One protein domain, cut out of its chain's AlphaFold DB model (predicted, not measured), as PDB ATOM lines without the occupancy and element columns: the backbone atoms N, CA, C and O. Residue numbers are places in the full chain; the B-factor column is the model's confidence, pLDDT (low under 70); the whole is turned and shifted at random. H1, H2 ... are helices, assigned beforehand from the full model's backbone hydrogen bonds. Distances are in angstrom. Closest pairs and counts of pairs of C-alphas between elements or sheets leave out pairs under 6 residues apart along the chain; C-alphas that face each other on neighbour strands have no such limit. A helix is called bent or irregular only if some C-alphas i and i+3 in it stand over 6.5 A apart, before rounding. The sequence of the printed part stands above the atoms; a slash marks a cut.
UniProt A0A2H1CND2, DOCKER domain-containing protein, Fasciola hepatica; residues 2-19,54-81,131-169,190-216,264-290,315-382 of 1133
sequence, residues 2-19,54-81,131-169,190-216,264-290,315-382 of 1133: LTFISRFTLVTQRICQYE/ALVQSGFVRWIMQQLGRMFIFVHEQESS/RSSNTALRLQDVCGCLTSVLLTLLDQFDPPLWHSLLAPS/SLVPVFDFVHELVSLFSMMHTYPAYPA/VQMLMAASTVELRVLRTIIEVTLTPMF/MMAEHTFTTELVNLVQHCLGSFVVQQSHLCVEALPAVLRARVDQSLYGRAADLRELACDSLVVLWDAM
ATOM      1  N   LEU A   2     114.758 -30.432-209.964       39.28
ATOM      2  CA  LEU A   2     116.067 -30.830-209.394       39.28
ATOM      3  C   LEU A   2     115.951 -31.763-208.171       39.28
ATOM      4  O   LEU A   2     116.656 -32.762-208.085       39.28
ATOM      5  N   THR A   3     114.994 -31.509-207.276       47.28
ATOM      6  CA  THR A   3     114.654 -32.398-206.149       47.28
ATOM      7  C   THR A   3     114.050 -33.730-206.599       47.28
ATOM      8  O   THR A   3     114.281 -34.746-205.955       47.28
ATOM      9  N   PHE A   4     113.303 -33.725-207.712       49.44
ATOM     10  CA  PHE A   4     112.764 -34.937-208.334       49.44
ATOM     11  C   PHE A   4     113.903 -35.784-208.885       49.44
ATOM     12  O   PHE A   4     114.001 -36.936-208.509       49.44
ATOM     13  N   ILE A   5     114.805 -35.198-209.676       50.62
ATOM     14  CA  ILE A   5     115.974 -35.889-210.226       50.62
ATOM     15  C   ILE A   5     116.827 -36.444-209.082       50.62
ATOM     16  O   ILE A   5     117.088 -37.632-209.061       50.62
ATOM     17  N   SER A   6     117.160 -35.647-208.064       52.69
ATOM     18  CA  SER A   6     117.968 -36.117-206.928       52.69
ATOM     19  C   SER A   6     117.337 -37.293-206.168       52.69
ATOM     20  O   SER A   6     118.025 -38.278-205.902       52.69
ATOM     21  N   ARG A   7     116.037 -37.232-205.840       54.22
ATOM     22  CA  ARG A   7     115.346 -38.330-205.139       54.22
ATOM     23  C   ARG A   7     115.087 -39.532-206.048       54.22
ATOM     24  O   ARG A   7     115.269 -40.659-205.612       54.22
ATOM     25  N   PHE A   8     114.709 -39.299-207.302       49.88
ATOM     26  CA  PHE A   8     114.489 -40.338-208.303       49.88
ATOM     27  C   PHE A   8     115.781 -41.093-208.599       49.88
ATOM     28  O   PHE A   8     115.752 -42.313-208.591       49.88
ATOM     29  N   THR A   9     116.918 -40.411-208.775       54.69
ATOM     30  CA  THR A   9     118.234 -41.041-208.969       54.69
ATOM     31  C   THR A   9     118.658 -41.851-207.747       54.69
ATOM     32  O   THR A   9     119.164 -42.953-207.908       54.69
ATOM     33  N   LEU A  10     118.399 -41.360-206.528       55.72
ATOM     34  CA  LEU A  10     118.686 -42.102-205.294       55.72
ATOM     35  C   LEU A  10     117.840 -43.383-205.184       55.72
ATOM     36  O   LEU A  10     118.356 -44.437-204.817       55.72
ATOM     37  N   VAL A  11     116.546 -43.298-205.500       53.72
ATOM     38  CA  VAL A  11     115.623 -44.439-205.420       53.72
ATOM     39  C   VAL A  11     115.853 -45.421-206.566       53.72
ATOM     40  O   VAL A  11     115.934 -46.614-206.311       53.72
ATOM     41  N   THR A  12     116.049 -44.952-207.801       51.28
ATOM     42  CA  THR A  12     116.415 -45.820-208.936       51.28
ATOM     43  C   THR A  12     117.778 -46.463-208.741       51.28
ATOM     44  O   THR A  12     117.908 -47.633-209.059       51.28
ATOM     45  N   GLN A  13     118.766 -45.796-208.132       54.38
ATOM     46  CA  GLN A  13     120.007 -46.468-207.726       54.38
ATOM     47  C   GLN A  13     119.749 -47.598-206.730       54.38
ATOM     48  O   GLN A  13     120.334 -48.662-206.882       54.38
ATOM     49  N   ARG A  14     118.873 -47.403-205.736       54.06
ATOM     50  CA  ARG A  14     118.522 -48.457-204.769       54.06
ATOM     51  C   ARG A  14     117.720 -49.601-205.401       54.06
ATOM     52  O   ARG A  14     117.985 -50.750-205.080       54.06
ATOM     53  N   ILE A  15     116.796 -49.299-206.316       52.09
ATOM     54  CA  ILE A  15     116.012 -50.299-207.062       52.09
ATOM     55  C   ILE A  15     116.908 -51.067-208.041       52.09
ATOM     56  O   ILE A  15     116.867 -52.287-208.056       52.09
ATOM     57  N   CYS A  16     117.778 -50.394-208.798       49.84
ATOM     58  CA  CYS A  16     118.739 -51.060-209.679       49.84
ATOM     59  C   CYS A  16     119.741 -51.907-208.883       49.84
ATOM     60  O   CYS A  16     120.033 -53.022-209.288       49.84
ATOM     61  N   GLN A  17     120.205 -51.443-207.715       52.28
ATOM     62  CA  GLN A  17     121.027 -52.255-206.805       52.28
ATOM     63  C   GLN A  17     120.272 -53.474-206.254       52.28
ATOM     64  O   GLN A  17     120.896 -54.489-205.952       52.28
ATOM     65  N   TYR A  18     118.948 -53.388-206.115       50.53
ATOM     66  CA  TYR A  18     118.081 -54.499-205.724       50.53
ATOM     67  C   TYR A  18     117.864 -55.495-206.882       50.53
ATOM     68  O   TYR A  18     118.030 -56.700-206.690       50.53
ATOM     69  N   GLU A  19     117.583 -55.016-208.098       46.75
ATOM     70  CA  GLU A  19     117.440 -55.849-209.305       46.75
ATOM     71  C   GLU A  19     118.759 -56.536-209.700       46.75
ATOM     72  O   GLU A  19     118.759 -57.727-210.014       46.75
ATOM     73  N   ALA A  54     112.474 -48.496-197.893       60.09
ATOM     74  CA  ALA A  54     112.992 -47.546-198.870       60.09
ATOM     75  C   ALA A  54     111.905 -46.810-199.668       60.09
ATOM     76  O   ALA A  54     112.160 -45.680-200.089       60.09
ATOM     77  N   LEU A  55     110.726 -47.400-199.891       64.38
ATOM     78  CA  LEU A  55     109.649 -46.797-200.692       64.38
ATOM     79  C   LEU A  55     108.520 -46.201-199.842       64.38
ATOM     80  O   LEU A  55     108.008 -45.126-200.179       64.38
ATOM     81  N   VAL A  56     108.149 -46.877-198.750       66.81
ATOM     82  CA  VAL A  56     107.016 -46.515-197.885       66.81
ATOM     83  C   VAL A  56     107.486 -45.695-196.684       66.81
ATOM     84  O   VAL A  56     107.038 -44.558-196.532       66.81
ATOM     85  N   GLN A  57     108.430 -46.191-195.870       65.50
ATOM     86  CA  GLN A  57     108.886 -45.456-194.673       65.50
ATOM     87  C   GLN A  57     109.682 -44.185-195.013       65.50
ATOM     88  O   GLN A  57     109.590 -43.182-194.308       65.50
ATOM     89  N   SER A  58     110.414 -44.179-196.132       65.12
ATOM     90  CA  SER A  58     111.085 -42.973-196.645       65.12
ATOM     91  C   SER A  58     110.114 -41.894-197.168       65.12
ATOM     92  O   SER A  58     110.533 -40.772-197.479       65.12
ATOM     93  N   GLY A  59     108.824 -42.231-197.303       70.50
ATOM     94  CA  GLY A  59     107.769 -41.355-197.808       70.50
ATOM     95  C   GLY A  59     107.842 -41.071-199.311       70.50
ATOM     96  O   GLY A  59     107.221 -40.114-199.770       70.50
ATOM     97  N   PHE A  60     108.601 -41.848-200.096       77.12
ATOM     98  CA  PHE A  60     108.796 -41.577-201.524       77.12
ATOM     99  C   PHE A  60     107.510 -41.724-202.349       77.12
ATOM    100  O   PHE A  60     107.188 -40.819-203.123       77.12
ATOM    101  N   VAL A  61     106.742 -42.802-202.146       79.31
ATOM    102  CA  VAL A  61     105.458 -43.018-202.848       79.31
ATOM    103  C   VAL A  61     104.469 -41.898-202.518       79.31
ATOM    104  O   VAL A  61     103.941 -41.251-203.422       79.31
ATOM    105  N   ARG A  62     104.308 -41.580-201.225       80.69
ATOM    106  CA  ARG A  62     103.442 -40.481-200.775       80.69
ATOM    107  C   ARG A  62     103.907 -39.122-201.308       80.69
ATOM    108  O   ARG A  62     103.089 -38.290-201.685       80.69
ATOM    109  N   TRP A  63     105.216 -38.896-201.417       82.62
ATOM    110  CA  TRP A  63     105.754 -37.678-202.021       82.62
ATOM    111  C   TRP A  63     105.391 -37.560-203.509       82.62
ATOM    112  O   TRP A  63     104.976 -36.477-203.930       82.62
ATOM    113  N   ILE A  64     105.492 -38.643-204.293       80.62
ATOM    114  CA  ILE A  64     105.067 -38.656-205.707       80.62
ATOM    115  C   ILE A  64     103.571 -38.359-205.814       80.62
ATOM    116  O   ILE A  64     103.192 -37.480-206.589       80.62
ATOM    117  N   MET A  65     102.744 -39.025-205.003       85.44
ATOM    118  CA  MET A  65     101.299 -38.789-204.934       85.44
ATOM    119  C   MET A  65     100.979 -37.309-204.675       85.44
ATOM    120  O   MET A  65     100.219 -36.694-205.420       85.44
ATOM    121  N   GLN A  66     101.634 -36.688-203.692       84.00
ATOM    122  CA  GLN A  66     101.447 -35.268-203.382       84.00
ATOM    123  C   GLN A  66     101.894 -34.335-204.515       84.00
ATOM    124  O   GLN A  66     101.258 -33.302-204.742       84.00
ATOM    125  N   GLN A  67     102.982 -34.655-205.227       81.75
ATOM    126  CA  GLN A  67     103.396 -33.860-206.389       81.75
ATOM    127  C   GLN A  67     102.382 -33.979-207.531       81.75
ATOM    128  O   GLN A  67     102.011 -32.959-208.113       81.75
ATOM    129  N   LEU A  68     101.905 -35.194-207.809       82.62
ATOM    130  CA  LEU A  68     100.891 -35.456-208.829       82.62
ATOM    131  C   LEU A  68      99.579 -34.724-208.497       82.62
ATOM    132  O   LEU A  68      99.028 -34.030-209.349       82.62
ATOM    133  N   GLY A  69      99.140 -34.775-207.238       82.12
ATOM    134  CA  GLY A  69      97.933 -34.090-206.769       82.12
ATOM    135  C   GLY A  69      98.015 -32.574-206.912       82.12
ATOM    136  O   GLY A  69      97.103 -31.955-207.452       82.12
ATOM    137  N   ARG A  70      99.142 -31.959-206.526       82.19
ATOM    138  CA  ARG A  70      99.368 -30.514-206.731       82.19
ATOM    139  C   ARG A  70      99.298 -30.125-208.206       82.19
ATOM    140  O   ARG A  70      98.776 -29.059-208.525       82.19
ATOM    141  N   MET A  71      99.821 -30.971-209.093       78.75
ATOM    142  CA  MET A  71      99.760 -30.730-210.532       78.75
ATOM    143  C   MET A  71      98.331 -30.837-211.067       78.75
ATOM    144  O   MET A  71      97.910 -29.944-211.797       78.75
ATOM    145  N   PHE A  72      97.568 -31.862-210.678       80.19
ATOM    146  CA  PHE A  72      96.175 -31.990-211.105       80.19
ATOM    147  C   PHE A  72      95.285 -30.862-210.570       80.19
ATOM    148  O   PHE A  72      94.476 -30.331-211.327       80.19
ATOM    149  N   ILE A  73      95.465 -30.439-209.314       81.00
ATOM    150  CA  ILE A  73      94.731 -29.298-208.741       81.00
ATOM    151  C   ILE A  73      95.057 -28.017-209.514       81.00
ATOM    152  O   ILE A  73      94.151 -27.293-209.912       81.00
ATOM    153  N   PHE A  74      96.336 -27.774-209.813       78.50
ATOM    154  CA  PHE A  74      96.744 -26.623-210.618       78.50
ATOM    155  C   PHE A  74      96.129 -26.643-212.029       78.50
ATOM    156  O   PHE A  74      95.669 -25.611-212.516       78.50
ATOM    157  N   VAL A  75      96.090 -27.806-212.691       73.94
ATOM    158  CA  VAL A  75      95.434 -27.964-214.005       73.94
ATOM    159  C   VAL A  75      93.931 -27.683-213.898       73.94
ATOM    160  O   VAL A  75      93.387 -26.940-214.716       73.94
ATOM    161  N   HIS A  76      93.274 -28.201-212.859       76.56
ATOM    162  CA  HIS A  76      91.854 -27.981-212.596       76.56
ATOM    163  C   HIS A  76      91.513 -26.499-212.335       76.56
ATOM    164  O   HIS A  76      90.563 -25.959-212.909       76.56
ATOM    165  N   GLU A  77      92.309 -25.799-211.522       76.06
ATOM    166  CA  GLU A  77      92.149 -24.364-211.236       76.06
ATOM    167  C   GLU A  77      92.308 -23.494-212.497       76.06
ATOM    168  O   GLU A  77      91.549 -22.547-212.709       76.06
ATOM    169  N   GLN A  78      93.247 -23.837-213.381       68.69
ATOM    170  CA  GLN A  78      93.453 -23.111-214.640       68.69
ATOM    171  C   GLN A  78      92.277 -23.286-215.614       68.69
ATOM    172  O   GLN A  78      91.819 -22.310-216.215       68.69
ATOM    173  N   GLU A  79      91.745 -24.503-215.756       62.91
ATOM    174  CA  GLU A  79      90.592 -24.759-216.630       62.91
ATOM    175  C   GLU A  79      89.280 -24.187-216.080       62.91
ATOM    176  O   GLU A  79      88.464 -23.662-216.842       62.91
ATOM    177  N   SER A  80      89.073 -24.244-214.763       59.34
ATOM    178  CA  SER A  80      87.900 -23.649-214.111       59.34
ATOM    179  C   SER A  80      87.902 -22.118-214.220       59.34
ATOM    180  O   SER A  80      86.874 -21.523-214.562       59.34
ATOM    181  N   SER A  81      89.067 -21.476-214.068       54.56
ATOM    182  CA  SER A  81      89.229 -20.038-214.310       54.56
ATOM    183  C   SER A  81      88.965 -19.666-215.775       54.56
ATOM    184  O   SER A  81      88.299 -18.660-216.030       54.56
ATOM    185  N   ARG A 131      98.472 -18.392-223.630       39.34
ATOM    186  CA  ARG A 131      99.592 -18.715-222.722       39.34
ATOM    187  C   ARG A 131      99.231 -19.802-221.701       39.34
ATOM    188  O   ARG A 131     100.063 -20.672-221.447       39.34
ATOM    189  N   SER A 132      98.009 -19.797-221.167       46.09
ATOM    190  CA  SER A 132      97.529 -20.820-220.221       46.09
ATOM    191  C   SER A 132      97.447 -22.216-220.863       46.09
ATOM    192  O   SER A 132      98.003 -23.174-220.323       46.09
ATOM    193  N   SER A 133      96.921 -22.305-222.093       50.19
ATOM    194  CA  SER A 133      96.856 -23.535-222.902       50.19
ATOM    195  C   SER A 133      98.237 -24.164-223.148       50.19
ATOM    196  O   SER A 133      98.431 -25.365-222.954       50.19
ATOM    197  N   ASN A 134      99.247 -23.347-223.467       53.12
ATOM    198  CA  ASN A 134     100.623 -23.815-223.683       53.12
ATOM    199  C   ASN A 134     101.326 -24.296-222.400       53.12
ATOM    200  O   ASN A 134     102.262 -25.093-222.477       53.12
ATOM    201  N   THR A 135     100.905 -23.814-221.227       54.78
ATOM    202  CA  THR A 135     101.495 -24.211-219.938       54.78
ATOM    203  C   THR A 135     100.897 -25.533-219.451       54.78
ATOM    204  O   THR A 135     101.645 -26.411-219.024       54.78
ATOM    205  N   ALA A 136      99.583 -25.723-219.622       57.03
ATOM    206  CA  ALA A 136      98.895 -26.991-219.363       57.03
ATOM    207  C   ALA A 136      99.440 -28.135-220.245       57.03
ATOM    208  O   ALA A 136      99.747 -29.212-219.737       57.03
ATOM    209  N   LEU A 137      99.682 -27.867-221.536       58.41
ATOM    210  CA  LEU A 137     100.295 -28.824-222.471       58.41
ATOM    211  C   LEU A 137     101.705 -29.277-222.046       58.41
ATOM    212  O   LEU A 137     102.053 -30.433-222.240       58.41
ATOM    213  N   ARG A 138     102.518 -28.396-221.445       61.25
ATOM    214  CA  ARG A 138     103.877 -28.743-220.974       61.25
ATOM    215  C   ARG A 138     103.887 -29.513-219.655       61.25
ATOM    216  O   ARG A 138     104.811 -30.278-219.399       61.25
ATOM    217  N   LEU A 139     102.895 -29.274-218.799       67.88
ATOM    218  CA  LEU A 139     102.732 -30.003-217.541       67.88
ATOM    219  C   LEU A 139     102.217 -31.426-217.780       67.88
ATOM    220  O   LEU A 139     102.501 -32.305-216.975       67.88
ATOM    221  N   GLN A 140     101.538 -31.666-218.902       69.94
ATOM    222  CA  GLN A 140     100.987 -32.966-219.266       69.94
ATOM    223  C   GLN A 140     102.053 -34.056-219.425       69.94
ATOM    224  O   GLN A 140     101.888 -35.135-218.867       69.94
ATOM    225  N   ASP A 141     103.183 -33.760-220.073       67.50
ATOM    226  CA  ASP A 141     104.299 -34.714-220.201       67.50
ATOM    227  C   ASP A 141     104.885 -35.094-218.829       67.50
ATOM    228  O   ASP A 141     105.253 -36.242-218.576       67.50
ATOM    229  N   VAL A 142     104.944 -34.124-217.910       72.50
ATOM    230  CA  VAL A 142     105.419 -34.338-216.537       72.50
ATOM    231  C   VAL A 142     104.401 -35.151-215.731       72.50
ATOM    232  O   VAL A 142     104.804 -36.054-214.999       72.50
ATOM    233  N   CYS A 143     103.100 -34.885-215.897       73.44
ATOM    234  CA  CYS A 143     102.030 -35.694-215.311       73.44
ATOM    235  C   CYS A 143     102.091 -37.138-215.822       73.44
ATOM    236  O   CYS A 143     102.021 -38.055-215.009       73.44
ATOM    237  N   GLY A 144     102.291 -37.340-217.129       74.56
ATOM    238  CA  GLY A 144     102.532 -38.645-217.751       74.56
ATOM    239  C   GLY A 144     103.665 -39.396-217.061       74.56
ATOM    240  O   GLY A 144     103.449 -40.456-216.480       74.56
ATOM    241  N   CYS A 145     104.860 -38.801-217.023       75.25
ATOM    242  CA  CYS A 145     106.029 -39.403-216.378       75.25
ATOM    243  C   CYS A 145     105.789 -39.750-214.901       75.25
ATOM    244  O   CYS A 145     106.098 -40.863-214.480       75.25
ATOM    245  N   LEU A 146     105.234 -38.827-214.109       79.56
ATOM    246  CA  LEU A 146     104.955 -39.078-212.690       79.56
ATOM    247  C   LEU A 146     103.900 -40.171-212.491       79.56
ATOM    248  O   LEU A 146     104.048 -40.982-211.579       79.56
ATOM    249  N   THR A 147     102.886 -40.226-213.356       82.50
ATOM    250  CA  THR A 147     101.847 -41.264-213.336       82.50
ATOM    251  C   THR A 147     102.442 -42.633-213.644       82.50
ATOM    252  O   THR A 147     102.215 -43.576-212.891       82.50
ATOM    253  N   SER A 148     103.271 -42.752-214.687       81.00
ATOM    254  CA  SER A 148     103.967 -44.009-214.987       81.00
ATOM    255  C   SER A 148     104.883 -44.456-213.857       81.00
ATOM    256  O   SER A 148     104.876 -45.637-213.521       81.00
ATOM    257  N   VAL A 149     105.644 -43.541-213.245       81.75
ATOM    258  CA  VAL A 149     106.505 -43.887-212.102       81.75
ATOM    259  C   VAL A 149     105.660 -44.359-210.919       81.75
ATOM    260  O   VAL A 149     105.972 -45.398-210.346       81.75
ATOM    261  N   LEU A 150     104.582 -43.646-210.579       84.75
ATOM    262  CA  LEU A 150     103.682 -44.035-209.494       84.75
ATOM    263  C   LEU A 150     103.103 -45.434-209.727       84.75
ATOM    264  O   LEU A 150     103.244 -46.298-208.870       84.75
ATOM    265  N   LEU A 151     102.497 -45.676-210.890       84.94
ATOM    266  CA  LEU A 151     101.861 -46.958-211.193       84.94
ATOM    267  C   LEU A 151     102.877 -48.099-211.274       84.94
ATOM    268  O   LEU A 151     102.598 -49.179-210.774       84.94
ATOM    269  N   THR A 152     104.078 -47.858-211.806       83.38
ATOM    270  CA  THR A 152     105.144 -48.874-211.804       83.38
ATOM    271  C   THR A 152     105.538 -49.245-210.376       83.38
ATOM    272  O   THR A 152     105.678 -50.423-210.077       83.38
ATOM    273  N   LEU A 153     105.672 -48.266-209.475       80.25
ATOM    274  CA  LEU A 153     105.982 -48.532-208.066       80.25
ATOM    275  C   LEU A 153     104.863 -49.311-207.367       80.25
ATOM    276  O   LEU A 153     105.159 -50.223-206.603       80.25
ATOM    277  N   LEU A 154     103.600 -48.976-207.640       84.06
ATOM    278  CA  LEU A 154     102.444 -49.685-207.083       84.06
ATOM    279  C   LEU A 154     102.313 -51.117-207.633       84.06
ATOM    280  O   LEU A 154     101.863 -52.000-206.909       84.06
ATOM    281  N   ASP A 155     102.731 -51.361-208.877       81.94
ATOM    282  CA  ASP A 155     102.736 -52.693-209.501       81.94
ATOM    283  C   ASP A 155     103.757 -53.647-208.855       81.94
ATOM    284  O   ASP A 155     103.527 -54.850-208.806       81.94
ATOM    285  N   GLN A 156     104.851 -53.115-208.292       77.06
ATOM    286  CA  GLN A 156     105.868 -53.907-207.581       77.06
ATOM    287  C   GLN A 156     105.442 -54.344-206.167       77.06
ATOM    288  O   GLN A 156     106.191 -55.048-205.487       77.06
ATOM    289  N   PHE A 157     104.279 -53.908-205.672       77.81
ATOM    290  CA  PHE A 157     103.827 -54.257-204.326       77.81
ATOM    291  C   PHE A 157     103.158 -55.639-204.331       77.81
ATOM    292  O   PHE A 157     102.037 -55.807-204.810       77.81
ATOM    293  N   ASP A 158     103.831 -56.624-203.736       70.88
ATOM    294  CA  ASP A 158     103.274 -57.956-203.486       70.88
ATOM    295  C   ASP A 158     102.102 -57.911-202.468       70.88
ATOM    296  O   ASP A 158     102.095 -57.059-201.573       70.88
ATOM    297  N   PRO A 159     101.152 -58.873-202.495       73.00
ATOM    298  CA  PRO A 159     100.058 -58.969-201.516       73.00
ATOM    299  C   PRO A 159     100.453 -58.801-200.028       73.00
ATOM    300  O   PRO A 159      99.784 -58.038-199.331       73.00
ATOM    301  N   PRO A 160     101.531 -59.417-199.492       71.38
ATOM    302  CA  PRO A 160     101.974 -59.187-198.109       71.38
ATOM    303  C   PRO A 160     102.408 -57.743-197.805       71.38
ATOM    304  O   PRO A 160     102.233 -57.296-196.674       71.38
ATOM    305  N   LEU A 161     102.944 -56.999-198.782       72.75
ATOM    306  CA  LEU A 161     103.304 -55.585-198.606       72.75
ATOM    307  C   LEU A 161     102.051 -54.712-198.519       72.75
ATOM    308  O   LEU A 161     101.970 -53.840-197.658       72.75
ATOM    309  N   TRP A 162     101.048 -54.999-199.353       79.81
ATOM    310  CA  TRP A 162      99.735 -54.365-199.254       79.81
ATOM    311  C   TRP A 162      99.061 -54.652-197.916       79.81
ATOM    312  O   TRP A 162      98.536 -53.730-197.299       79.81
ATOM    313  N   HIS A 163      99.137 -55.890-197.423       73.62
ATOM    314  CA  HIS A 163      98.670 -56.225-196.079       73.62
ATOM    315  C   HIS A 163      99.431 -55.457-194.993       73.62
ATOM    316  O   HIS A 163      98.793 -54.923-194.100       73.62
ATOM    317  N   SER A 164     100.758 -55.334-195.075       73.44
ATOM    318  CA  SER A 164     101.538 -54.575-194.085       73.44
ATOM    319  C   SER A 164     101.279 -53.064-194.115       73.44
ATOM    320  O   SER A 164     101.441 -52.411-193.090       73.44
ATOM    321  N   LEU A 165     100.935 -52.502-195.277       75.31
ATOM    322  CA  LEU A 165     100.650 -51.075-195.446       75.31
ATOM    323  C   LEU A 165      99.224 -50.711-195.018       75.31
ATOM    324  O   LEU A 165      98.991 -49.637-194.468       75.31
ATOM    325  N   LEU A 166      98.268 -51.575-195.359       74.38
ATOM    326  CA  LEU A 166      96.839 -51.296-195.253       74.38
ATOM    327  C   LEU A 166      96.180 -51.957-194.038       74.38
ATOM    328  O   LEU A 166      95.095 -51.529-193.643       74.38
ATOM    329  N   ALA A 167      96.804 -52.977-193.440       66.44
ATOM    330  CA  ALA A 167      96.357 -53.550-192.177       66.44
ATOM    331  C   ALA A 167      97.175 -52.956-191.015       66.44
ATOM    332  O   ALA A 167      98.404 -52.942-191.081       66.44
ATOM    333  N   PRO A 168      96.526 -52.488-189.935       58.72
ATOM    334  CA  PRO A 168      97.236 -52.010-188.753       58.72
ATOM    335  C   PRO A 168      98.021 -53.164-188.114       58.72
ATOM    336  O   PRO A 168      97.457 -54.233-187.856       58.72
ATOM    337  N   SER A 169      99.319 -52.973-187.868       51.97
ATOM    338  CA  SER A 169     100.149 -53.998-187.230       51.97
ATOM    339  C   SER A 169      99.835 -54.094-185.733       51.97
ATOM    340  O   SER A 169      99.530 -53.088-185.097       51.97
ATOM    341  N   SER A 190      94.135 -44.921-184.878       63.22
ATOM    342  CA  SER A 190      95.123 -45.844-185.466       63.22
ATOM    343  C   SER A 190      94.954 -46.054-186.973       63.22
ATOM    344  O   SER A 190      95.910 -46.413-187.653       63.22
ATOM    345  N   LEU A 191      93.753 -45.826-187.511       67.56
ATOM    346  CA  LEU A 191      93.455 -45.996-188.935       67.56
ATOM    347  C   LEU A 191      93.669 -44.712-189.750       67.56
ATOM    348  O   LEU A 191      93.650 -44.778-190.975       67.56
ATOM    349  N   VAL A 192      93.917 -43.562-189.112       71.56
ATOM    350  CA  VAL A 192      94.118 -42.265-189.795       71.56
ATOM    351  C   VAL A 192      95.275 -42.286-190.810       71.56
ATOM    352  O   VAL A 192      95.080 -41.812-191.924       71.56
ATOM    353  N   PRO A 193      96.457 -42.869-190.530       71.62
ATOM    354  CA  PRO A 193      97.534 -42.895-191.523       71.62
ATOM    355  C   PRO A 193      97.178 -43.717-192.769       71.62
ATOM    356  O   PRO A 193      97.520 -43.328-193.888       71.62
ATOM    357  N   VAL A 194      96.464 -44.833-192.570       75.75
ATOM    358  CA  VAL A 194      95.946 -45.687-193.649       75.75
ATOM    359  C   VAL A 194      94.854 -44.946-194.419       75.75
ATOM    360  O   VAL A 194      94.855 -44.969-195.648       75.75
ATOM    361  N   PHE A 195      93.969 -44.232-193.715       77.62
ATOM    362  CA  PHE A 195      92.949 -43.386-194.326       77.62
ATOM    363  C   PHE A 195      93.553 -42.360-195.261       77.62
ATOM    364  O   PHE A 195      93.192 -42.338-196.431       77.62
ATOM    365  N   ASP A 196      94.463 -41.532-194.752       80.31
ATOM    366  CA  ASP A 196      95.016 -40.424-195.516       80.31
ATOM    367  C   ASP A 196      95.708 -40.949-196.772       80.31
ATOM    368  O   ASP A 196      95.570 -40.375-197.849       80.31
ATOM    369  N   PHE A 197      96.419 -42.076-196.648       84.81
ATOM    370  CA  PHE A 197      97.062 -42.718-197.783       84.81
ATOM    371  C   PHE A 197      96.047 -43.201-198.828       84.81
ATOM    372  O   PHE A 197      96.182 -42.859-200.005       84.81
ATOM    373  N   VAL A 198      95.027 -43.968-198.425       85.12
ATOM    374  CA  VAL A 198      94.027 -44.501-199.367       85.12
ATOM    375  C   VAL A 198      93.176 -43.379-199.960       85.12
ATOM    376  O   VAL A 198      92.919 -43.378-201.162       85.12
ATOM    377  N   HIS A 199      92.791 -42.391-199.155       86.56
ATOM    378  CA  HIS A 199      92.064 -41.211-199.602       86.56
ATOM    379  C   HIS A 199      92.871 -40.437-200.650       86.56
ATOM    380  O   HIS A 199      92.342 -40.143-201.723       86.56
ATOM    381  N   GLU A 200      94.145 -40.119-200.376       87.75
ATOM    382  CA  GLU A 200      95.038 -39.466-201.342       87.75
ATOM    383  C   GLU A 200      95.148 -40.297-202.633       87.75
ATOM    384  O   GLU A 200      95.010 -39.748-203.725       87.75
ATOM    385  N   LEU A 201      95.337 -41.616-202.527       90.12
ATOM    386  CA  LEU A 201      95.534 -42.499-203.679       90.12
ATOM    387  C   LEU A 201      94.288 -42.620-204.568       90.12
ATOM    388  O   LEU A 201      94.373 -42.408-205.777       90.12
ATOM    389  N   VAL A 202      93.128 -42.914-203.982       89.88
ATOM    390  CA  VAL A 202      91.865 -43.076-204.723       89.88
ATOM    391  C   VAL A 202      91.388 -41.737-205.297       89.88
ATOM    392  O   VAL A 202      90.857 -41.689-206.410       89.88
ATOM    393  N   SER A 203      91.642 -40.628-204.590       88.75
ATOM    394  CA  SER A 203      91.390 -39.284-205.125       88.75
ATOM    395  C   SER A 203      92.254 -39.003-206.354       88.75
ATOM    396  O   SER A 203      91.750 -38.460-207.335       88.75
ATOM    397  N   LEU A 204      93.530 -39.409-206.349       88.88
ATOM    398  CA  LEU A 204      94.401 -39.274-207.521       88.88
ATOM    399  C   LEU A 204      93.908 -40.102-208.704       88.88
ATOM    400  O   LEU A 204      93.879 -39.570-209.810       88.88
ATOM    401  N   PHE A 205      93.473 -41.346-208.490       90.75
ATOM    402  CA  PHE A 205      92.869 -42.160-209.553       90.75
ATOM    403  C   PHE A 205      91.620 -41.487-210.139       90.75
ATOM    404  O   PHE A 205      91.529 -41.290-211.350       90.75
ATOM    405  N   SER A 206      90.727 -40.975-209.288       87.44
ATOM    406  CA  SER A 206      89.554 -40.212-209.745       87.44
ATOM    407  C   SER A 206      89.941 -38.958-210.551       87.44
ATOM    408  O   SER A 206      89.328 -38.650-211.578       87.44
ATOM    409  N   MET A 207      90.994 -38.238-210.141       84.44
ATOM    410  CA  MET A 207      91.523 -37.106-210.912       84.44
ATOM    411  C   MET A 207      92.144 -37.549-212.242       84.44
ATOM    412  O   MET A 207      91.971 -36.849-213.237       84.44
ATOM    413  N   MET A 208      92.810 -38.706-212.291       84.12
ATOM    414  CA  MET A 208      93.372 -39.277-213.520       84.12
ATOM    415  C   MET A 208      92.293 -39.642-214.546       84.12
ATOM    416  O   MET A 208      92.544 -39.534-215.745       84.12
ATOM    417  N   HIS A 209      91.089 -40.019-214.108       85.25
ATOM    418  CA  HIS A 209      89.956 -40.272-215.010       85.25
ATOM    419  C   HIS A 209      89.454 -38.991-215.670       85.25
ATOM    420  O   HIS A 209      89.104 -38.984-216.848       85.25
ATOM    421  N   THR A 210      89.463 -37.892-214.912       80.56
ATOM    422  CA  THR A 210      89.059 -36.569-215.405       80.56
ATOM    423  C   THR A 210      90.155 -35.939-216.273       80.56
ATOM    424  O   THR A 210      89.866 -35.289-217.278       80.56
ATOM    425  N   TYR A 211      91.419 -36.152-215.901       77.75
ATOM    426  CA  TYR A 211      92.610 -35.570-216.514       77.75
ATOM    427  C   TYR A 211      93.609 -36.671-216.896       77.75
ATOM    428  O   TYR A 211      94.579 -36.908-216.168       77.75
ATOM    429  N   PRO A 212      93.413 -37.352-218.042       72.31
ATOM    430  CA  PRO A 212      94.269 -38.460-218.428       72.31
ATOM    431  C   PRO A 212      95.706 -37.986-218.652       72.31
ATOM    432  O   PRO A 212      95.977 -37.027-219.386       72.31
ATOM    433  N   ALA A 213      96.643 -38.702-218.032       68.25
ATOM    434  CA  ALA A 213      98.071 -38.399-218.086       68.25
ATOM    435  C   ALA A 213      98.649 -38.513-219.513       68.25
ATOM    436  O   ALA A 213      99.623 -37.839-219.845       68.25
ATOM    437  N   TYR A 214      98.004 -39.314-220.368       70.56
ATOM    438  CA  TYR A 214      98.322 -39.492-221.784       70.56
ATOM    439  C   TYR A 214      97.095 -39.145-222.641       70.56
ATOM    440  O   TYR A 214      96.216 -39.987-222.815       70.56
ATOM    441  N   PRO A 215      96.971 -37.914-223.162       60.69
ATOM    442  CA  PRO A 215      95.826 -37.532-223.983       60.69
ATOM    443  C   PRO A 215      95.914 -38.170-225.375       60.69
ATOM    444  O   PRO A 215      97.003 -38.366-225.919       60.69
ATOM    445  N   ALA A 216      94.763 -38.403-226.006       56.81
ATOM    446  CA  ALA A 216      94.730 -38.776-227.415       56.81
ATOM    447  C   ALA A 216      95.399 -37.683-228.287       56.81
ATOM    448  O   ALA A 216      95.252 -36.487-227.999       56.81
ATOM    449  N   VAL A 264      97.517 -45.790-226.025       68.56
ATOM    450  CA  VAL A 264      96.459 -46.741-225.626       68.56
ATOM    451  C   VAL A 264      97.058 -47.879-224.807       68.56
ATOM    452  O   VAL A 264      96.536 -48.213-223.751       68.56
ATOM    453  N   GLN A 265      98.186 -48.441-225.253       70.06
ATOM    454  CA  GLN A 265      98.867 -49.527-224.541       70.06
ATOM    455  C   GLN A 265      99.348 -49.084-223.152       70.06
ATOM    456  O   GLN A 265      99.180 -49.817-222.179       70.06
ATOM    457  N   MET A 266      99.885 -47.865-223.041       72.19
ATOM    458  CA  MET A 266     100.312 -47.291-221.764       72.19
ATOM    459  C   MET A 266      99.135 -47.046-220.811       72.19
ATOM    460  O   MET A 266      99.236 -47.375-219.632       72.19
ATOM    461  N   LEU A 267      98.014 -46.515-221.310       77.25
ATOM    462  CA  LEU A 267      96.808 -46.320-220.501       77.25
ATOM    463  C   LEU A 267      96.157 -47.646-220.087       77.25
ATOM    464  O   LEU A 267      95.696 -47.765-218.960       77.25
ATOM    465  N   MET A 268      96.169 -48.665-220.950       76.50
ATOM    466  CA  MET A 268      95.680 -50.007-220.607       76.50
ATOM    467  C   MET A 268      96.511 -50.645-219.488       76.50
ATOM    468  O   MET A 268      95.953 -51.189-218.533       76.50
ATOM    469  N   ALA A 269      97.842 -50.557-219.575       77.69
ATOM    470  CA  ALA A 269      98.729 -51.026-218.514       77.69
ATOM    471  C   ALA A 269      98.481 -50.255-217.206       77.69
ATOM    472  O   ALA A 269      98.359 -50.867-216.146       77.69
ATOM    473  N   ALA A 270      98.317 -48.933-217.297       82.69
ATOM    474  CA  ALA A 270      97.994 -48.080-216.162       82.69
ATOM    475  C   ALA A 270      96.678 -48.484-215.473       82.69
ATOM    476  O   ALA A 270      96.678 -48.751-214.272       82.69
ATOM    477  N   SER A 271      95.589 -48.616-216.237       86.25
ATOM    478  CA  SER A 271      94.272 -49.037-215.737       86.25
ATOM    479  C   SER A 271      94.282 -50.451-215.147       86.25
ATOM    480  O   SER A 271      93.544 -50.734-214.206       86.25
ATOM    481  N   THR A 272      95.135 -51.347-215.655       86.31
ATOM    482  CA  THR A 272      95.286 -52.706-215.104       86.31
ATOM    483  C   THR A 272      95.869 -52.674-213.690       86.31
ATOM    484  O   THR A 272      95.386 -53.382-212.802       86.31
ATOM    485  N   VAL A 273      96.903 -51.855-213.471       86.88
ATOM    486  CA  VAL A 273      97.510 -51.678-212.144       86.88
ATOM    487  C   VAL A 273      96.528 -50.986-211.206       86.88
ATOM    488  O   VAL A 273      96.312 -51.465-210.095       86.88
ATOM    489  N   GLU A 274      95.896 -49.908-211.667       90.06
ATOM    490  CA  GLU A 274      94.896 -49.154-210.910       90.06
ATOM    491  C   GLU A 274      93.789 -50.067-210.358       90.06
ATOM    492  O   GLU A 274      93.544 -50.099-209.150       90.06
ATOM    493  N   LEU A 275      93.187 -50.887-211.224       90.25
ATOM    494  CA  LEU A 275      92.121 -51.802-210.835       90.25
ATOM    495  C   LEU A 275      92.600 -52.873-209.841       90.25
ATOM    496  O   LEU A 275      91.880 -53.209-208.898       90.25
ATOM    497  N   ARG A 276      93.827 -53.387-210.000       88.62
ATOM    498  CA  ARG A 276      94.409 -54.343-209.043       88.62
ATOM    499  C   ARG A 276      94.578 -53.713-207.659       88.62
ATOM    500  O   ARG A 276      94.281 -54.363-206.654       88.62
ATOM    501  N   VAL A 277      95.014 -52.456-207.606       89.94
ATOM    502  CA  VAL A 277      95.153 -51.698-206.356       89.94
ATOM    503  C   VAL A 277      93.788 -51.472-205.705       89.94
ATOM    504  O   VAL A 277      93.631 -51.780-204.525       89.94
ATOM    505  N   LEU A 278      92.779 -51.024-206.462       91.44
ATOM    506  CA  LEU A 278      91.411 -50.841-205.952       91.44
ATOM    507  C   LEU A 278      90.826 -52.140-205.385       91.44
ATOM    508  O   LEU A 278      90.268 -52.139-204.287       91.44
ATOM    509  N   ARG A 279      91.012 -53.265-206.082       90.88
ATOM    510  CA  ARG A 279      90.580 -54.581-205.600       90.88
ATOM    511  C   ARG A 279      91.285 -54.978-204.301       90.88
ATOM    512  O   ARG A 279      90.632 -55.448-203.374       90.88
ATOM    513  N   THR A 280      92.589 -54.729-204.209       88.50
ATOM    514  CA  THR A 280      93.368 -55.003-202.991       88.50
ATOM    515  C   THR A 280      92.879 -54.151-201.819       88.50
ATOM    516  O   THR A 280      92.715 -54.661-200.714       88.50
ATOM    517  N   ILE A 281      92.567 -52.871-202.051       88.12
ATOM    518  CA  ILE A 281      91.968 -51.992-201.036       88.12
ATOM    519  C   ILE A 281      90.628 -52.569-200.560       88.12
ATOM    520  O   ILE A 281      90.407 -52.665-199.352       88.12
ATOM    521  N   ILE A 282      89.755 -53.005-201.474       89.25
ATOM    522  CA  ILE A 282      88.460 -53.606-201.117       89.25
ATOM    523  C   ILE A 282      88.656 -54.857-200.254       89.25
ATOM    524  O   ILE A 282      88.060 -54.962-199.183       89.25
ATOM    525  N   GLU A 283      89.515 -55.780-200.679       86.44
ATOM    526  CA  GLU A 283      89.732 -57.063-200.003       86.44
ATOM    527  C   GLU A 283      90.424 -56.912-198.635       86.44
ATOM    528  O   GLU A 283      90.024 -57.569-197.675       86.44
ATOM    529  N   VAL A 284      91.428 -56.034-198.524       82.25
ATOM    530  CA  VAL A 284      92.275 -55.904-197.323       82.25
ATOM    531  C   VAL A 284      91.735 -54.888-196.316       82.25
ATOM    532  O   VAL A 284      91.904 -55.089-195.115       82.25
ATOM    533  N   THR A 285      91.081 -53.812-196.771       79.12
ATOM    534  CA  THR A 285      90.604 -52.735-195.878       79.12
ATOM    535  C   THR A 285      89.095 -52.730-195.697       79.12
ATOM    536  O   THR A 285      88.626 -52.719-194.562       79.12
ATOM    537  N   LEU A 286      88.315 -52.754-196.785       82.44
ATOM    538  CA  LEU A 286      86.864 -52.553-196.719       82.44
ATOM    539  C   LEU A 286      86.124 -53.806-196.249       82.44
ATOM    540  O   LEU A 286      85.338 -53.733-195.306       82.44
ATOM    541  N   THR A 287      86.392 -54.962-196.855       83.38
ATOM    542  CA  THR A 287      85.708 -56.226-196.541       83.38
ATOM    543  C   THR A 287      85.814 -56.611-195.055       83.38
ATOM    544  O   THR A 287      84.776 -56.906-194.449       83.38
ATOM    545  N   PRO A 288      86.990 -56.542-194.393       77.81
ATOM    546  CA  PRO A 288      87.103 -56.876-192.972       77.81
ATOM    547  C   PRO A 288      86.269 -55.980-192.046       77.81
ATOM    548  O   PRO A 288      85.827 -56.448-190.996       77.81
ATOM    549  N   MET A 289      85.991 -54.729-192.439       73.94
ATOM    550  CA  MET A 289      85.144 -53.819-191.654       73.94
ATOM    551  C   MET A 289      83.672 -54.258-191.608       73.94
ATOM    552  O   MET A 289      82.950 -53.872-190.688       73.94
ATOM    553  N   PHE A 290      83.212 -55.082-192.556       76.25
ATOM    554  CA  PHE A 290      81.813 -55.519-192.638       76.25
ATOM    555  C   PHE A 290      81.571 -56.964-192.163       76.25
ATOM    556  O   PHE A 290      80.470 -57.276-191.697       76.25
ATOM    557  N   MET A 315      85.501 -51.107-186.538       54.44
ATOM    558  CA  MET A 315      84.855 -49.834-186.877       54.44
ATOM    559  C   MET A 315      83.392 -50.097-187.244       54.44
ATOM    560  O   MET A 315      83.088 -51.016-188.001       54.44
ATOM    561  N   MET A 316      82.469 -49.306-186.693       60.34
ATOM    562  CA  MET A 316      81.055 -49.395-187.065       60.34
ATOM    563  C   MET A 316      80.902 -49.013-188.539       60.34
ATOM    564  O   MET A 316      81.429 -47.988-188.958       60.34
ATOM    565  N   ALA A 317      80.125 -49.783-189.301       61.31
ATOM    566  CA  ALA A 317      79.846 -49.496-190.711       61.31
ATOM    567  C   ALA A 317      79.302 -48.072-190.958       61.31
ATOM    568  O   ALA A 317      79.503 -47.517-192.024       61.31
ATOM    569  N   GLU A 318      78.638 -47.467-189.970       65.12
ATOM    570  CA  GLU A 318      78.060 -46.116-190.044       65.12
ATOM    571  C   GLU A 318      79.065 -45.005-189.646       65.12
ATOM    572  O   GLU A 318      78.704 -43.833-189.560       65.12
ATOM    573  N   HIS A 319      80.328 -45.347-189.367       76.31
ATOM    574  CA  HIS A 319      81.360 -44.369-189.022       76.31
ATOM    575  C   HIS A 319      81.704 -43.482-190.233       76.31
ATOM    576  O   HIS A 319      81.728 -43.946-191.376       76.31
ATOM    577  N   THR A 320      82.008 -42.203-189.986       76.44
ATOM    578  CA  THR A 320      82.294 -41.197-191.030       76.44
ATOM    579  C   THR A 320      83.422 -41.638-191.960       76.44
ATOM    580  O   THR A 320      83.230 -41.692-193.167       76.44
ATOM    581  N   PHE A 321      84.544 -42.079-191.387       75.62
ATOM    582  CA  PHE A 321      85.690 -42.626-192.125       75.62
ATOM    583  C   PHE A 321      85.314 -43.783-193.073       75.62
ATOM    584  O   PHE A 321      85.622 -43.732-194.260       75.62
ATOM    585  N   THR A 322      84.608 -44.810-192.585       78.50
ATOM    586  CA  THR A 322      84.192 -45.956-193.414       78.50
ATOM    587  C   THR A 322      83.243 -45.510-194.526       78.50
ATOM    588  O   THR A 322      83.336 -45.981-195.656       78.50
ATOM    589  N   THR A 323      82.367 -44.551-194.226       85.62
ATOM    590  CA  THR A 323      81.424 -43.970-195.186       85.62
ATOM    591  C   THR A 323      82.127 -43.208-196.305       85.62
ATOM    592  O   THR A 323      81.799 -43.413-197.472       85.62
ATOM    593  N   GLU A 324      83.118 -42.381-195.976       85.50
ATOM    594  CA  GLU A 324      83.920 -41.646-196.960       85.50
ATOM    595  C   GLU A 324      84.768 -42.583-197.823       85.50
ATOM    596  O   GLU A 324      84.816 -42.415-199.040       85.50
ATOM    597  N   LEU A 325      85.378 -43.608-197.223       86.25
ATOM    598  CA  LEU A 325      86.205 -44.571-197.947       86.25
ATOM    599  C   LEU A 325      85.384 -45.387-198.955       86.25
ATOM    600  O   LEU A 325      85.782 -45.518-200.112       86.25
ATOM    601  N   VAL A 326      84.216 -45.889-198.533       89.81
ATOM    602  CA  VAL A 326      83.271 -46.561-199.435       89.81
ATOM    603  C   VAL A 326      82.851 -45.611-200.553       89.81
ATOM    604  O   VAL A 326      82.887 -46.021-201.708       89.81
ATOM    605  N   ASN A 327      82.531 -44.349-200.236       90.62
ATOM    606  CA  ASN A 327      82.131 -43.351-201.230       90.62
ATOM    607  C   ASN A 327      83.221 -43.078-202.279       90.62
ATOM    608  O   ASN A 327      82.929 -42.990-203.469       90.62
ATOM    609  N   LEU A 328      84.478 -42.970-201.849       90.44
ATOM    610  CA  LEU A 328      85.615 -42.744-202.741       90.44
ATOM    611  C   LEU A 328      85.850 -43.938-203.663       90.44
ATOM    612  O   LEU A 328      85.973 -43.764-204.873       90.44
ATOM    613  N   VAL A 329      85.886 -45.150-203.103       92.50
ATOM    614  CA  VAL A 329      86.162 -46.371-203.872       92.50
ATOM    615  C   VAL A 329      85.039 -46.659-204.865       92.50
ATOM    616  O   VAL A 329      85.320 -46.904-206.037       92.50
ATOM    617  N   GLN A 330      83.776 -46.576-204.436       93.44
ATOM    618  CA  GLN A 330      82.634 -46.821-205.320       93.44
ATOM    619  C   GLN A 330      82.580 -45.793-206.463       93.44
ATOM    620  O   GLN A 330      82.465 -46.183-207.624       93.44
ATOM    621  N   HIS A 331      82.799 -44.502-206.172       91.50
ATOM    622  CA  HIS A 331      82.829 -43.450-207.192       91.50
ATOM    623  C   HIS A 331      83.995 -43.642-208.172       91.50
ATOM    624  O   HIS A 331      83.819 -43.488-209.382       91.50
ATOM    625  N   CYS A 332      85.179 -44.011-207.671       93.62
ATOM    626  CA  CYS A 332      86.346 -44.288-208.504       93.62
ATOM    627  C   CYS A 332      86.088 -45.463-209.458       93.62
ATOM    628  O   CYS A 332      86.374 -45.340-210.645       93.62
ATOM    629  N   LEU A 333      85.477 -46.557-208.981       94.75
ATOM    630  CA  LEU A 333      85.071 -47.687-209.828       94.75
ATOM    631  C   LEU A 333      84.023 -47.279-210.874       94.75
ATOM    632  O   LEU A 333      84.143 -47.656-212.038       94.75
ATOM    633  N   GLY A 334      83.021 -46.483-210.492       91.81
ATOM    634  CA  GLY A 334      82.028 -45.928-211.421       91.81
ATOM    635  C   GLY A 334      82.664 -45.114-212.539       91.81
ATOM    636  O   GLY A 334      82.437 -45.359-213.722       91.81
ATOM    637  N   SER A 335      83.522 -44.174-212.153       90.12
ATOM    638  CA  SER A 335      84.286 -43.333-213.070       90.12
ATOM    639  C   SER A 335      85.234 -44.161-213.954       90.12
ATOM    640  O   SER A 335      85.310 -43.900-215.152       90.12
ATOM    641  N   PHE A 336      85.870 -45.209-213.421       91.44
ATOM    642  CA  PHE A 336      86.701 -46.138-214.194       91.44
ATOM    643  C   PHE A 336      85.904 -46.799-215.327       91.44
ATOM    644  O   PHE A 336      86.350 -46.830-216.472       91.44
ATOM    645  N   VAL A 337      84.696 -47.284-215.021       89.38
ATOM    646  CA  VAL A 337      83.819 -47.962-215.989       89.38
ATOM    647  C   VAL A 337      83.268 -46.995-217.044       89.38
ATOM    648  O   VAL A 337      83.212 -47.352-218.220       89.38
ATOM    649  N   VAL A 338      82.866 -45.783-216.643       86.94
ATOM    650  CA  VAL A 338      82.098 -44.860-217.502       86.94
ATOM    651  C   VAL A 338      82.969 -43.821-218.221       86.94
ATOM    652  O   VAL A 338      82.674 -43.459-219.359       86.94
ATOM    653  N   GLN A 339      84.031 -43.310-217.589       83.56
ATOM    654  CA  GLN A 339      84.774 -42.133-218.071       83.56
ATOM    655  C   GLN A 339      86.073 -42.481-218.821       83.56
ATOM    656  O   GLN A 339      86.568 -41.663-219.603       83.56
ATOM    657  N   GLN A 340      86.630 -43.685-218.641       81.12
ATOM    658  CA  GLN A 340      87.890 -44.083-219.276       81.12
ATOM    659  C   GLN A 340      87.708 -44.476-220.755       81.12
ATOM    660  O   GLN A 340      87.564 -45.643-221.115       81.12
ATOM    661  N   SER A 341      87.769 -43.481-221.643       73.56
ATOM    662  CA  SER A 341      87.548 -43.662-223.092       73.56
ATOM    663  C   SER A 341      88.479 -44.667-223.792       73.56
ATOM    664  O   SER A 341      88.082 -45.254-224.797       73.56
ATOM    665  N   HIS A 342      89.697 -44.902-223.284       75.75
ATOM    666  CA  HIS A 342      90.637 -45.881-223.851       75.75
ATOM    667  C   HIS A 342      90.231 -47.339-223.596       75.75
ATOM    668  O   HIS A 342      90.716 -48.220-224.303       75.75
ATOM    669  N   LEU A 343      89.331 -47.589-222.636       78.12
ATOM    670  CA  LEU A 343      88.727 -48.904-222.398       78.12
ATOM    671  C   LEU A 343      87.545 -49.185-223.343       78.12
ATOM    672  O   LEU A 343      87.193 -50.341-223.556       78.12
ATOM    673  N   CYS A 344      86.961 -48.151-223.959       72.69
ATOM    674  CA  CYS A 344      85.815 -48.252-224.871       72.69
ATOM    675  C   CYS A 344      86.265 -48.529-226.317       72.69
ATOM    676  O   CYS A 344      86.071 -47.723-227.231       72.69
ATOM    677  N   VAL A 345      86.897 -49.676-226.537       64.62
ATOM    678  CA  VAL A 345      87.502 -50.072-227.823       64.62
ATOM    679  C   VAL A 345      86.454 -50.237-228.926       64.62
ATOM    680  O   VAL A 345      86.720 -50.001-230.109       64.62
ATOM    681  N   GLU A 346      85.233 -50.599-228.544       65.50
ATOM    682  CA  GLU A 346      84.069 -50.649-229.421       65.50
ATOM    683  C   GLU A 346      83.739 -49.279-230.032       65.50
ATOM    684  O   GLU A 346      83.381 -49.215-231.213       65.50
ATOM    685  N   ALA A 347      83.969 -48.189-229.291       64.31
ATOM    686  CA  ALA A 347      83.722 -46.817-229.732       64.31
ATOM    687  C   ALA A 347      84.804 -46.282-230.693       64.31
ATOM    688  O   ALA A 347      84.625 -45.226-231.306       64.31
ATOM    689  N   LEU A 348      85.924 -46.998-230.869       62.81
ATOM    690  CA  LEU A 348      86.964 -46.626-231.829       62.81
ATOM    691  C   LEU A 348      86.543 -46.966-233.273       62.81
ATOM    692  O   LEU A 348      86.001 -48.043-233.515       62.81
ATOM    693  N   PRO A 349      86.861 -46.123-234.275       63.00
ATOM    694  CA  PRO A 349      86.685 -46.458-235.690       63.00
ATOM    695  C   PRO A 349      87.361 -47.783-236.074       63.00
ATOM    696  O   PRO A 349      88.459 -48.080-235.601       63.00
ATOM    697  N   ALA A 350      86.762 -48.544-237.000       59.69
ATOM    698  CA  ALA A 350      87.215 -49.894-237.371       59.69
ATOM    699  C   ALA A 350      88.705 -49.987-237.755       59.69
ATOM    700  O   ALA A 350      89.384 -50.944-237.392       59.69
ATOM    701  N   VAL A 351      89.235 -48.954-238.416       57.56
ATOM    702  CA  VAL A 351      90.651 -48.860-238.814       57.56
ATOM    703  C   VAL A 351      91.592 -48.747-237.609       57.56
ATOM    704  O   VAL A 351      92.690 -49.295-237.639       57.56
ATOM    705  N   LEU A 352      91.183 -48.047-236.546       57.91
ATOM    706  CA  LEU A 352      91.960 -47.959-235.307       57.91
ATOM    707  C   LEU A 352      91.806 -49.235-234.485       57.91
ATOM    708  O   LEU A 352      92.801 -49.731-233.971       57.91
ATOM    709  N   ARG A 353      90.602 -49.818-234.459       61.97
ATOM    710  CA  ARG A 353      90.317 -51.095-233.792       61.97
ATOM    711  C   ARG A 353      91.193 -52.242-234.308       61.97
ATOM    712  O   ARG A 353      91.681 -53.027-233.512       61.97
ATOM    713  N   ALA A 354      91.447 -52.297-235.617       57.25
ATOM    714  CA  ALA A 354      92.335 -53.288-236.237       57.25
ATOM    715  C   ALA A 354      93.834 -53.066-235.945       57.25
ATOM    716  O   ALA A 354      94.639 -53.970-236.152       57.25
ATOM    717  N   ARG A 355      94.218 -51.860-235.501       54.84
ATOM    718  CA  ARG A 355      95.602 -51.497-235.147       54.84
ATOM    719  C   ARG A 355      95.900 -51.640-233.660       54.84
ATOM    720  O   ARG A 355      97.068 -51.583-233.288       54.84
ATOM    721  N   VAL A 356      94.877 -51.788-232.818       57.81
ATOM    722  CA  VAL A 356      95.093 -52.161-231.421       57.81
ATOM    723  C   VAL A 356      95.383 -53.657-231.384       57.81
ATOM    724  O   VAL A 356      94.631 -54.457-231.935       57.81
ATOM    725  N   ASP A 357      96.509 -54.024-230.783       51.28
ATOM    726  CA  ASP A 357      96.974 -55.407-230.717       51.28
ATOM    727  C   ASP A 357      95.945 -56.296-229.992       51.28
ATOM    728  O   ASP A 357      95.679 -56.128-228.800       51.28
ATOM    729  N   GLN A 358      95.359 -57.253-230.718       51.38
ATOM    730  CA  GLN A 358      94.373 -58.202-230.189       51.38
ATOM    731  C   GLN A 358      94.948 -59.094-229.077       51.38
ATOM    732  O   GLN A 358      94.185 -59.602-228.254       51.38
ATOM    733  N   SER A 359      96.275 -59.256-228.995       48.00
ATOM    734  CA  SER A 359      96.929 -60.043-227.942       48.00
ATOM    735  C   SER A 359      96.841 -59.404-226.545       48.00
ATOM    736  O   SER A 359      96.934 -60.119-225.547       48.00
ATOM    737  N   LEU A 360      96.571 -58.093-226.463       50.41
ATOM    738  CA  LEU A 360      96.304 -57.373-225.210       50.41
ATOM    739  C   LEU A 360      94.860 -57.563-224.709       50.41
ATOM    740  O   LEU A 360      94.617 -57.460-223.511       50.41
ATOM    741  N   TYR A 361      93.921 -57.901-225.601       52.12
ATOM    742  CA  TYR A 361      92.536 -58.286-225.273       52.12
ATOM    743  C   TYR A 361      92.363 -59.804-225.125       52.12
ATOM    744  O   TYR A 361      91.390 -60.276-224.543       52.12
ATOM    745  N   GLY A 362      93.328 -60.585-225.619       41.69
ATOM    746  CA  GLY A 362      93.329 -62.049-225.615       41.69
ATOM    747  C   GLY A 362      93.497 -62.714-224.243       41.69
ATOM    748  O   GLY A 362      93.650 -63.933-224.185       41.69
ATOM    749  N   ARG A 363      93.465 -61.959-223.134       49.03
ATOM    750  CA  ARG A 363      93.451 -62.495-221.762       49.03
ATOM    751  C   ARG A 363      92.103 -62.225-221.074       49.03
ATOM    752  O   ARG A 363      91.979 -61.356-220.227       49.03
ATOM    753  N   ALA A 364      91.119 -63.038-221.445       50.69
ATOM    754  CA  ALA A 364      89.953 -63.506-220.681       50.69
ATOM    755  C   ALA A 364      88.922 -62.547-220.024       50.69
ATOM    756  O   ALA A 364      87.852 -63.061-219.712       50.69
ATOM    757  N   ALA A 365      89.124 -61.237-219.829       62.53
ATOM    758  CA  ALA A 365      88.050 -60.362-219.306       62.53
ATOM    759  C   ALA A 365      88.254 -58.868-219.628       62.53
ATOM    760  O   ALA A 365      89.376 -58.364-219.551       62.53
ATOM    761  N   ASP A 366      87.171 -58.154-219.951       79.19
ATOM    762  CA  ASP A 366      87.166 -56.687-220.064       79.19
ATOM    763  C   ASP A 366      87.436 -56.070-218.676       79.19
ATOM    764  O   ASP A 366      86.809 -56.441-217.682       79.19
ATOM    765  N   LEU A 367      88.378 -55.123-218.579       84.38
ATOM    766  CA  LEU A 367      88.730 -54.485-217.302       84.38
ATOM    767  C   LEU A 367      87.532 -53.762-216.664       84.38
ATOM    768  O   LEU A 367      87.450 -53.678-215.439       84.38
ATOM    769  N   ARG A 368      86.583 -53.274-217.471       89.44
ATOM    770  CA  ARG A 368      85.350 -52.644-216.979       89.44
ATOM    771  C   ARG A 368      84.430 -53.661-216.306       89.44
ATOM    772  O   ARG A 368      83.812 -53.342-215.293       89.44
ATOM    773  N   GLU A 369      84.372 -54.888-216.825       89.81
ATOM    774  CA  GLU A 369      83.627 -55.984-216.192       89.81
ATOM    775  C   GLU A 369      84.245 -56.347-214.840       89.81
ATOM    776  O   GLU A 369      83.531 -56.415-213.844       89.81
ATOM    777  N   LEU A 370      85.575 -56.454-214.769       89.56
ATOM    778  CA  LEU A 370      86.289 -56.724-213.515       89.56
ATOM    779  C   LEU A 370      86.129 -55.600-212.472       89.56
ATOM    780  O   LEU A 370      86.099 -55.865-211.265       89.56
ATOM    781  N   ALA A 371      86.019 -54.343-212.909       92.12
ATOM    782  CA  ALA A 371      85.707 -53.214-212.033       92.12
ATOM    783  C   ALA A 371      84.278 -53.303-211.473       92.12
ATOM    784  O   ALA A 371      84.077 -53.116-210.270       92.12
ATOM    785  N   CYS A 372      83.303 -53.665-212.313       94.06
ATOM    786  CA  CYS A 372      81.934 -53.950-211.883       94.06
ATOM    787  C   CYS A 372      81.893 -55.123-210.884       94.06
ATOM    788  O   CYS A 372      81.288 -55.000-209.821       94.06
ATOM    789  N   ASP A 373      82.609 -56.218-211.160       93.38
ATOM    790  CA  ASP A 373      82.723 -57.362-210.246       93.38
ATOM    791  C   ASP A 373      83.329 -56.954-208.891       93.38
ATOM    792  O   ASP A 373      82.885 -57.420-207.844       93.38
ATOM    793  N   SER A 374      84.303 -56.038-208.883       94.00
ATOM    794  CA  SER A 374      84.898 -55.516-207.642       94.00
ATOM    795  C   SER A 374      83.885 -54.723-206.803       94.00
ATOM    796  O   SER A 374      83.884 -54.832-205.574       94.00
ATOM    797  N   LEU A 375      82.981 -53.975-207.448       94.75
ATOM    798  CA  LEU A 375      81.867 -53.309-206.765       94.75
ATOM    799  C   LEU A 375      80.863 -54.326-206.198       94.75
ATOM    800  O   LEU A 375      80.384 -54.144-205.079       94.75
ATOM    801  N   VAL A 376      80.577 -55.408-206.931       94.62
ATOM    802  CA  VAL A 376      79.718 -56.507-206.454       94.62
ATOM    803  C   VAL A 376      80.335 -57.193-205.231       94.62
ATOM    804  O   VAL A 376      79.644 -57.377-204.234       94.62
ATOM    805  N   VAL A 377      81.642 -57.480-205.245       93.44
ATOM    806  CA  VAL A 377      82.360 -58.047-204.085       93.44
ATOM    807  C   VAL A 377      82.245 -57.137-202.859       93.44
ATOM    808  O   VAL A 377      81.981 -57.618-201.756       93.44
ATOM    809  N   LEU A 378      82.401 -55.822-203.041       91.69
ATOM    810  CA  LEU A 378      82.221 -54.851-201.962       91.69
ATOM    811  C   LEU A 378      80.778 -54.849-201.430       91.69
ATOM    812  O   LEU A 378      80.576 -54.809-200.218       91.69
ATOM    813  N   TRP A 379      79.780 -54.906-202.316       93.75
ATOM    814  CA  TRP A 379      78.365 -54.968-201.939       93.75
ATOM    815  C   TRP A 379      78.023 -56.249-201.164       93.75
ATOM    816  O   TRP A 379      77.351 -56.184-200.133       93.75
ATOM    817  N   ASP A 380      78.517 -57.401-201.614       91.81
ATOM    818  CA  ASP A 380      78.261 -58.701-200.987       91.81
ATOM    819  C   ASP A 380      78.951 -58.854-199.626       91.81
ATOM    820  O   ASP A 380      78.442 -59.555-198.750       91.81
ATOM    821  N   ALA A 381      80.068 -58.153-199.406       88.38
ATOM    822  CA  ALA A 381      80.714 -58.081-198.099       88.38
ATOM    823  C   ALA A 381      79.862 -57.344-197.045       88.38
ATOM    824  O   ALA A 381      80.050 -57.554-195.843       88.38
ATOM    825  N   MET A 382      78.925 -56.482-197.460       88.75
ATOM    826  CA  MET A 382      78.074 -55.709-196.551       88.75
ATOM    827  C   MET A 382      76.914 -56.544-195.996       88.75
ATOM    828  O   MET A 382      76.207 -57.243-196.717       88.75
TER     829      MET A 382
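AT A GLANCE: This is residues 2 to 19, 54 to 81, 131 to 169, 190 to 216, 264 to 290 and 315 to 382 of the 1133 residues of the protein "DOCKER domain-containing protein" of Fasciola hepatica (UniProt A0A2H1CND2). Four helices, H6, H7, H8 and H10, stand side by side in an up-and-down bundle, and a pair of long helices, H3 and H4, crosses one side of it, H3 on H6 and H4 on H7. H1 lies on the outer side of H3, H5 packs on H7, and a loop with H9 extends beyond the end of the bundle where H8 ends and H10 begins. The printed part has 207 residues with ten named helices, H1 to H10 in order, and no named strand; the class is all helix. It is compact, with a radius of gyration of the C-alphas of 18.0 A, and spans 50 by 44 by 42 A.

IN THESE COORDINATES: H1, residues 2 to 19, begins with C-alpha 2 at (116.067, -30.830, -209.394) and is 25.1 A long. H2 is residues 54 to 57; H3, residues 60 to 81, is 31.8 A long. H4, residues 131 to 155, is 36.6 A long with a kink of 26 degrees near residue 142. H5 is residues 159 to 166. H6, residues 190 to 210, 31.9 A, is irregular, with C-alphas 190 and 193 7.2 A apart. H7, residues 264 to 290, 37.1 A, is only just irregular, with C-alphas 284 and 287 6.6 A apart, and has a kink of 28 degrees near residue 283. H8 is residues 320 to 339, 27.2 A, and H9 residues 350 to 353. H10, residues 367 to 381, 21.1 A, ends with C-alpha 381 at (80.714, -58.081, -198.099).

HOW THE PARTS SIT: H7 is the hub, touching five helices. It touches H10 at a shallow tilt of 4 degrees, the same way; the closest C-alphas, of Thr 287 and Ala 381, are 5.6 A apart. H6 touches H8 at a shallow tilt of 21 degrees, the same way, closest at C-alphas 206 and 332, 5.3 A. H8, with residues 330 to 337 alone, touches H10, opposite ways, closest at C-alphas 337 and 368, 5.0 A. H7 only just touches H6 and H8, with 3 pairs of C-alphas within 8 A each; the closest are C-alphas 205 and 274, 7.4 A, and 278 and 329, 7.2 A. H3, with residues 62 to 72 alone, touches H6 at a steep tilt of 46 degrees, closest at C-alphas 69 and 204, 6.3 A. H3 touches H4 at a shallow tilt of 28 degrees, opposite ways, closest at C-alphas 75 and 136, 6.5 A. H4, with residues 148 to 155 alone, touches H7, closest at C-alphas 155 and 273, 5.9 A. H5 touches H7, closest at C-alphas 166 and 285, 6.4 A. H2 and H3 only just touch, only at the corner, with 3 pairs of C-alphas within 8 A, closest at C-alphas 55 and 61, 6.0 A. H1 and H3 are near each other; H9 touches no helix. O i to N i+4 pairs are all within hydrogen-bond range in H1, H3, H5, H8 and H10, and in 19 of 21, 16 of 17 and 19 of 23 in H4, H6 and H7; H2 and H9 are too short for such a pair, and of their single O i to N i+3 pairs 0 is within range in H2 and 1 in H9.

THE WHOLE: The C-alphas farthest apart, of Ser 190 and Val 351, are 53.6 A apart. Five cuts have gaps of 14.1 A from C-alpha 19 to 54, 13.4 A from 81 to 131, 9.7 A from 169 to 190, 8.3 A from 216 to 264 and 8.6 A from 290 to 315. The link from H9 to H10 is long. Mean pLDDT of the printed part is 73.9; 72 residues are under 70, among them 2 to 19 and 345 to 365.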